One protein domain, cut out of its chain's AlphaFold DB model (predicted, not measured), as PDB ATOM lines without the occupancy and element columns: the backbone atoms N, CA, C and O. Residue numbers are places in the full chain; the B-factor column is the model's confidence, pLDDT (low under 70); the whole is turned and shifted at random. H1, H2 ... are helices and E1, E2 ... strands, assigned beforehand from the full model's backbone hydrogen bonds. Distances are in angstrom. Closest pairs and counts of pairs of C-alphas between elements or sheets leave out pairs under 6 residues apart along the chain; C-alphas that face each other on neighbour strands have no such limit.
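Overview. This is residues 2 to 30 and 37 to 61 of the 61 residues of a protein of Oryza meyeriana var. granulata (UniProt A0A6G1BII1). This model has little regular structure: a small two-strand hairpin, E1 and E2, sits near the middle, between the loop of residues 2 to 13 at one end and the short helix H1 at the other. The long unnamed stretch, residues 2 to 30, passes beside E2, and residues 37 to 42 stick out. The printed part has 54 residues, 11 in named elements, in the order H1, E1, E2, mixed class, with E1 - E2 antiparallel. It is loose, radius of gyration of the C-alphas 13.3 A, and spans 43 by 23 by 16 A.

Along the chain. Start at C-alpha 2, (127.496, 108.424, 112.498); no named element comes before the cut. Find H1, residues 41 to 45, 6.0 A long, from C-alpha 41 at (99.134, 116.988, 108.718). E1 is residues 47 to 49, 7.1 A; E2 is residues 57 to 59, 7.2 A, ending at (112.080, 114.595, 104.037).

Arrangement. In the hairpin E1 and E2, 140 degrees between directions, look for N 48 and O 58, 2.9 A apart, within hydrogen-bond range. H1 and E2 are apart; in H1 every O i to N i+4 pair is within hydrogen-bond range.

Size, cuts and confidence. Residues 31 to 36 are not printed; C-alphas 30 and 37 are 15.7 A apart. No link between named elements is long. Residues 37 to 43 have pLDDT under 70.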
ATOM      1  N   LEU A   2     126.737 108.269 111.252       93.44
ATOM      2  CA  LEU A   2     127.496 108.424 112.498       93.44
ATOM      3  C   LEU A   2     126.903 109.577 113.313       93.44
ATOM      4  O   LEU A   2     126.534 110.596 112.734       93.44
ATOM      5  N   LEU A   3     126.809 109.417 114.633       92.12
ATOM      6  CA  LEU A   3     126.327 110.485 115.507       92.12
ATOM      7  C   LEU A   3     127.461 111.437 115.894       92.12
ATOM      8  O   LEU A   3     128.609 111.030 116.075       92.12
ATOM      9  N   THR A   4     127.108 112.709 116.052       91.44
ATOM     10  CA  THR A   4     128.037 113.783 116.403       91.44
ATOM     11  C   THR A   4     128.691 113.525 117.763       91.44
ATOM     12  O   THR A   4     128.011 113.273 118.760       91.44
ATOM     13  N   ALA A   5     130.021 113.605 117.811       93.31
ATOM     14  CA  ALA A   5     130.779 113.533 119.054       93.31
ATOM     15  C   ALA A   5     130.774 114.896 119.757       93.31
ATOM     16  O   ALA A   5     131.095 115.919 119.154       93.31
ATOM     17  N   PHE A   6     130.462 114.899 121.050       92.31
ATOM     18  CA  PHE A   6     130.535 116.092 121.892       92.31
ATOM     19  C   PHE A   6     131.676 115.941 122.892       92.31
ATOM     20  O   PHE A   6     131.880 114.861 123.447       92.31
ATOM     21  N   TYR A   7     132.430 117.021 123.116       96.00
ATOM     22  CA  TYR A   7     133.564 117.046 124.053       96.00
ATOM     23  C   TYR A   7     134.601 115.939 123.794       96.00
ATOM     24  O   TYR A   7     135.142 115.362 124.735       96.00
ATOM     25  N   HIS A   8     134.832 115.600 122.520       95.19
ATOM     26  CA  HIS A   8     135.724 114.511 122.096       95.19
ATOM     27  C   HIS A   8     135.370 113.125 122.671       95.19
ATOM     28  O   HIS A   8     136.207 112.226 122.688       95.19
ATOM     29  N   LYS A   9     134.127 112.919 123.128       96.56
ATOM     30  CA  LYS A   9     133.649 111.624 123.626       96.56
ATOM     31  C   LYS A   9     132.843 110.898 122.558       96.56
ATOM     32  O   LYS A   9     131.950 111.475 121.937       96.56
ATOM     33  N   VAL A  10     133.138 109.609 122.388       95.75
ATOM     34  CA  VAL A  10     132.361 108.720 121.517       95.75
ATOM     35  C   VAL A  10     130.945 108.583 122.097       95.75
ATOM     36  O   VAL A  10     130.811 108.223 123.272       95.75
ATOM     37  N   PRO A  11     129.885 108.870 121.320       93.38
ATOM     38  CA  PRO A  11     128.518 108.733 121.804       93.38
ATOM     39  C   PRO A  11     128.192 107.264 122.108       93.38
ATOM     40  O   PRO A  11     128.698 106.356 121.444       93.38
ATOM     41  N   ARG A  12     127.326 107.026 123.110       95.44
ATOM     42  CA  ARG A  12     126.900 105.667 123.511       95.44
ATOM     43  C   ARG A  12     126.408 104.857 122.309       95.44
ATOM     44  O   ARG A  12     126.854 103.733 122.098       95.44
ATOM     45  N   THR A  13     125.545 105.463 121.499       94.69
ATOM     46  CA  THR A  13     125.185 104.955 120.175       94.69
ATOM     47  C   THR A  13     126.097 105.618 119.153       94.69
ATOM     48  O   THR A  13     126.072 106.835 119.004       94.69
ATOM     49  N   ARG A  14     126.925 104.838 118.454       94.50
ATOM     50  CA  ARG A  14     127.906 105.391 117.500       94.50
ATOM     51  C   ARG A  14     127.282 105.727 116.154       94.50
ATOM     52  O   ARG A  14     127.664 106.705 115.517       94.50
ATOM     53  N   CYS A  15     126.329 104.909 115.720       95.25
ATOM     54  CA  CYS A  15     125.648 105.078 114.453       95.25
ATOM     55  C   CYS A  15     124.196 104.619 114.525       95.25
ATOM     56  O   CYS A  15     123.827 103.772 115.337       95.25
ATOM     57  N   VAL A  16     123.391 105.188 113.639       93.69
ATOM     58  CA  VAL A  16     121.995 104.813 113.416       93.69
ATOM     59  C   VAL A  16     121.736 104.687 111.921       93.69
ATOM     60  O   VAL A  16     122.460 105.266 111.102       93.69
ATOM     61  N   ARG A  17     120.718 103.918 111.535       94.62
ATOM     62  CA  ARG A  17     120.252 103.896 110.144       94.62
ATOM     63  C   ARG A  17     119.563 105.228 109.844       94.62
ATOM     64  O   ARG A  17     118.769 105.685 110.658       94.62
ATOM     65  N   ALA A  18     119.900 105.843 108.711       93.19
ATOM     66  CA  ALA A  18     119.200 107.042 108.262       93.19
ATOM     67  C   ALA A  18     117.775 106.675 107.821       93.19
ATOM     68  O   ALA A  18     117.572 105.597 107.257       93.19
ATOM     69  N   VAL A  19     116.810 107.554 108.086       92.12
ATOM     70  CA  VAL A  19     115.395 107.359 107.737       92.12
ATOM     71  C   VAL A  19     115.145 107.506 106.239       92.12
ATOM     72  O   VAL A  19     114.230 106.888 105.715       92.12
ATOM     73  N   SER A  20     115.972 108.290 105.550       95.00
ATOM     74  CA  SER A  20     115.911 108.512 104.107       95.00
ATOM     75  C   SER A  20     117.290 108.917 103.574       95.00
ATOM     76  O   SER A  20     118.217 109.196 104.343       95.00
ATOM     77  N   MET A  21     117.419 108.948 102.248       95.31
ATOM     78  CA  MET A  21     118.613 109.450 101.555       95.31
ATOM     79  C   MET A  21     118.614 110.980 101.409       95.31
ATOM     80  O   MET A  21     119.592 111.544 100.922       95.31
ATOM     81  N   GLU A  22     117.545 111.649 101.845       95.38
ATOM     82  CA  GLU A  22     117.373 113.089 101.694       95.38
ATOM     83  C   GLU A  22     118.340 113.870 102.600       95.38
ATOM     84  O   GLU A  22     118.583 113.488 103.760       95.38
ATOM     85  N   PRO A  23     118.902 114.984 102.099       95.25
ATOM     86  CA  PRO A  23     119.834 115.802 102.858       95.25
ATOM     87  C   PRO A  23     119.147 116.497 104.042       95.25
ATOM     88  O   PRO A  23     117.941 116.744 104.052       95.25
ATOM     89  N   CYS A  24     119.938 116.849 105.057       94.81
ATOM     90  CA  CYS A  24     119.439 117.606 106.199       94.81
ATOM     91  C   CYS A  24     119.394 119.110 105.895       94.81
ATOM     92  O   CYS A  24     120.417 119.730 105.600       94.81
ATOM     93  N   PHE A  25     118.231 119.739 106.058       95.19
ATOM     94  CA  PHE A  25     118.113 121.190 106.029       95.19
ATOM     95  C   PHE A  25     118.489 121.771 107.399       95.19
ATOM     96  O   PHE A  25     117.714 121.722 108.352       95.19
ATOM     97  N   HIS A  26     119.706 122.313 107.518       94.75
ATOM     98  CA  HIS A  26     120.299 122.701 108.809       94.75
ATOM     99  C   HIS A  26     119.685 123.938 109.483       94.75
ATOM    100  O   HIS A  26     119.860 124.125 110.692       94.75
ATOM    101  N   LYS A  27     119.037 124.819 108.717       92.31
ATOM    102  CA  LYS A  27     118.523 126.116 109.185       92.31
ATOM    103  C   LYS A  27     117.106 126.362 108.652       92.31
ATOM    104  O   LYS A  27     116.918 127.281 107.856       92.31
ATOM    105  N   PRO A  28     116.119 125.539 109.052       86.81
ATOM    106  CA  PRO A  28     114.742 125.774 108.653       86.81
ATOM    107  C   PRO A  28     114.236 127.103 109.235       86.81
ATOM    108  O   PRO A  28     114.660 127.495 110.330       86.81
ATOM    109  N   PRO A  29     113.345 127.809 108.521       83.44
ATOM    110  CA  PRO A  29     112.749 129.035 109.025       83.44
ATOM    111  C   PRO A  29     111.959 128.751 110.308       83.44
ATOM    112  O   PRO A  29     111.214 127.779 110.397       83.44
ATOM    113  N   THR A  30     112.115 129.618 111.308       76.69
ATOM    114  CA  THR A  30     111.361 129.554 112.573       76.69
ATOM    115  C   THR A  30     110.052 130.338 112.520       76.69
ATOM    116  O   THR A  30     109.284 130.322 113.479       76.69
ATOM    117  N   VAL A  37      96.715 127.935 108.800       55.22
ATOM    118  CA  VAL A  37      96.512 126.591 108.293       55.22
ATOM    119  C   VAL A  37      97.494 125.780 109.116       55.22
ATOM    120  O   VAL A  37      98.703 126.005 109.026       55.22
ATOM    121  N   ALA A  38      96.977 124.963 110.036       52.56
ATOM    122  CA  ALA A  38      97.769 123.920 110.667       52.56
ATOM    123  C   ALA A  38      98.642 123.330 109.562       52.56
ATOM    124  O   ALA A  38      98.078 122.955 108.535       52.56
ATOM    125  N   VAL A  39      99.977 123.410 109.691       57.78
ATOM    126  CA  VAL A  39     100.891 122.873 108.672       57.78
ATOM    127  C   VAL A  39     100.346 121.501 108.342       57.78
ATOM    128  O   VAL A  39     100.260 120.685 109.259       57.78
ATOM    129  N   ASP A  40      99.859 121.348 107.106       55.12
ATOM    130  CA  ASP A  40      98.945 120.274 106.725       55.12
ATOM    131  C   ASP A  40      99.480 118.970 107.324       55.12
ATOM    132  O   ASP A  40     100.686 118.709 107.237       55.12
ATOM    133  N   GLU A  41      98.652 118.195 108.027       57.41
ATOM    134  CA  GLU A  41      99.134 116.988 108.718       57.41
ATOM    135  C   GLU A  41      99.860 116.059 107.729       57.41
ATOM    136  O   GLU A  41     100.848 115.410 108.071       57.41
ATOM    137  N   ASN A  42      99.456 116.112 106.457       59.34
ATOM    138  CA  ASN A  42     100.136 115.470 105.339       59.34
ATOM    139  C   ASN A  42     101.561 115.998 105.093       59.34
ATOM    140  O   ASN A  42     102.472 115.210 104.866       59.34
ATOM    141  N   VAL A  43     101.800 117.309 105.179       66.88
ATOM    142  CA  VAL A  43     103.143 117.903 105.042       66.88
ATOM    143  C   VAL A  43     104.020 117.554 106.244       66.88
ATOM    144  O   VAL A  43     105.193 117.227 106.075       66.88
ATOM    145  N   THR A  44     103.473 117.578 107.463       72.81
ATOM    146  CA  THR A  44     104.250 117.202 108.659       72.81
ATOM    147  C   THR A  44     104.560 115.708 108.716       72.81
ATOM    148  O   THR A  44     105.613 115.335 109.233       72.81
ATOM    149  N   ARG A  45     103.715 114.852 108.126       84.00
ATOM    150  CA  ARG A  45     103.939 113.402 108.055       84.00
ATOM    151  C   ARG A  45     105.218 113.024 107.314       84.00
ATOM    152  O   ARG A  45     105.841 112.046 107.708       84.00
ATOM    153  N   HIS A  46     105.624 113.795 106.308       90.81
ATOM    154  CA  HIS A  46     106.823 113.523 105.505       90.81
ATOM    155  C   HIS A  46     108.057 114.308 105.962       90.81
ATOM    156  O   HIS A  46     109.090 114.287 105.296       90.81
ATOM    157  N   ILE A  47     107.985 115.018 107.094       90.38
ATOM    158  CA  ILE A  47     109.096 115.812 107.631       90.38
ATOM    159  C   ILE A  47     109.519 115.256 108.990       90.38
ATOM    160  O   ILE A  47     108.732 115.178 109.932       90.38
ATOM    161  N   LYS A  48     110.803 114.919 109.130       90.56
ATOM    162  CA  LYS A  48     111.406 114.492 110.401       90.56
ATOM    163  C   LYS A  48     112.615 115.336 110.760       90.56
ATOM    164  O   LYS A  48     113.238 115.962 109.906       90.56
ATOM    165  N   ARG A  49     112.981 115.318 112.043       91.31
ATOM    166  CA  ARG A  49     114.289 115.819 112.484       91.31
ATOM    167  C   ARG A  49     115.397 114.924 111.941       91.31
ATOM    168  O   ARG A  49     115.225 113.708 111.865       91.31
ATOM    169  N   CYS A  50     116.530 115.528 111.618       93.81
ATOM    170  CA  CYS A  50     117.706 114.785 111.186       93.81
ATOM    171  C   CYS A  50     118.362 114.029 112.353       93.81
ATOM    172  O   CYS A  50     118.294 114.452 113.509       93.81
ATOM    173  N   GLU A  51     119.027 112.923 112.037       93.12
ATOM    174  CA  GLU A  51     119.699 112.035 112.988       93.12
ATOM    175  C   GLU A  51     121.025 112.614 113.497       93.12
ATOM    176  O   GLU A  51     121.437 112.351 114.624       93.12
ATOM    177  N   ASP A  52     121.694 113.399 112.660       90.88
ATOM    178  CA  ASP A  52     123.001 114.015 112.887       90.88
ATOM    179  C   ASP A  52     122.908 115.433 113.468       90.88
ATOM    180  O   ASP A  52     123.740 115.826 114.295       90.88
ATOM    181  N   LEU A  53     121.872 116.187 113.082       91.94
ATOM    182  CA  LEU A  53     121.618 117.546 113.554       91.94
ATOM    183  C   LEU A  53     120.177 117.707 114.079       91.94
ATOM    184  O   LEU A  53     119.267 118.001 113.303       91.94
ATOM    185  N   PRO A  54     119.951 117.662 115.407       86.69
ATOM    186  CA  PRO A  54     118.607 117.715 116.005       86.69
ATOM    187  C   PRO A  54     117.793 118.994 115.743       86.69
ATOM    188  O   PRO A  54     116.599 119.038 116.056       86.69
ATOM    189  N   ARG A  55     118.446 120.058 115.254       89.00
ATOM    190  CA  ARG A  55     117.827 121.343 114.875       89.00
ATOM    191  C   ARG A  55     117.437 121.414 113.395       89.00
ATOM    192  O   ARG A  55     116.722 122.337 113.024       89.00
ATOM    193  N   GLY A  56     117.927 120.489 112.574       92.31
ATOM    194  CA  GLY A  56     117.576 120.404 111.165       92.31
ATOM    195  C   GLY A  56     116.362 119.512 110.923       92.31
ATOM    196  O   GLY A  56     115.952 118.740 111.796       92.31
ATOM    197  N   ILE A  57     115.813 119.619 109.718       92.94
ATOM    198  CA  ILE A  57     114.707 118.788 109.232       92.94
ATOM    199  C   ILE A  57     115.068 118.147 107.892       92.94
ATOM    200  O   ILE A  57     115.879 118.691 107.146       92.94
ATOM    201  N   LYS A  58     114.469 117.000 107.580       93.88
ATOM    202  CA  LYS A  58     114.601 116.317 106.290       93.88
ATOM    203  C   LYS A  58     113.297 115.645 105.887       93.88
ATOM    204  O   LYS A  58     112.440 115.390 106.737       93.88
ATOM    205  N   LEU A  59     113.193 115.345 104.598       94.12
ATOM    206  CA  LEU A  59     112.080 114.595 104.037       94.12
ATOM    207  C   LEU A  59     112.246 113.095 104.292       94.12
ATOM    208  O   LEU A  59     113.365 112.573 104.290       94.12
ATOM    209  N   PHE A  60     111.139 112.406 104.528       92.56
ATOM    210  CA  PHE A  60     111.068 110.953 104.642       92.56
ATOM    211  C   PHE A  60     109.672 110.462 104.236       92.56
ATOM    212  O   PHE A  60     108.740 111.260 104.135       92.56
ATOM    213  N   ASP A  61     109.544 109.158 104.024       87.69
ATOM    214  CA  ASP A  61     108.282 108.474 103.721       87.69
ATOM    215  C   ASP A  61     108.014 107.371 104.756       87.69
ATOM    216  O   ASP A  61     109.003 106.720 105.181       87.69
TER     217      ASP A  61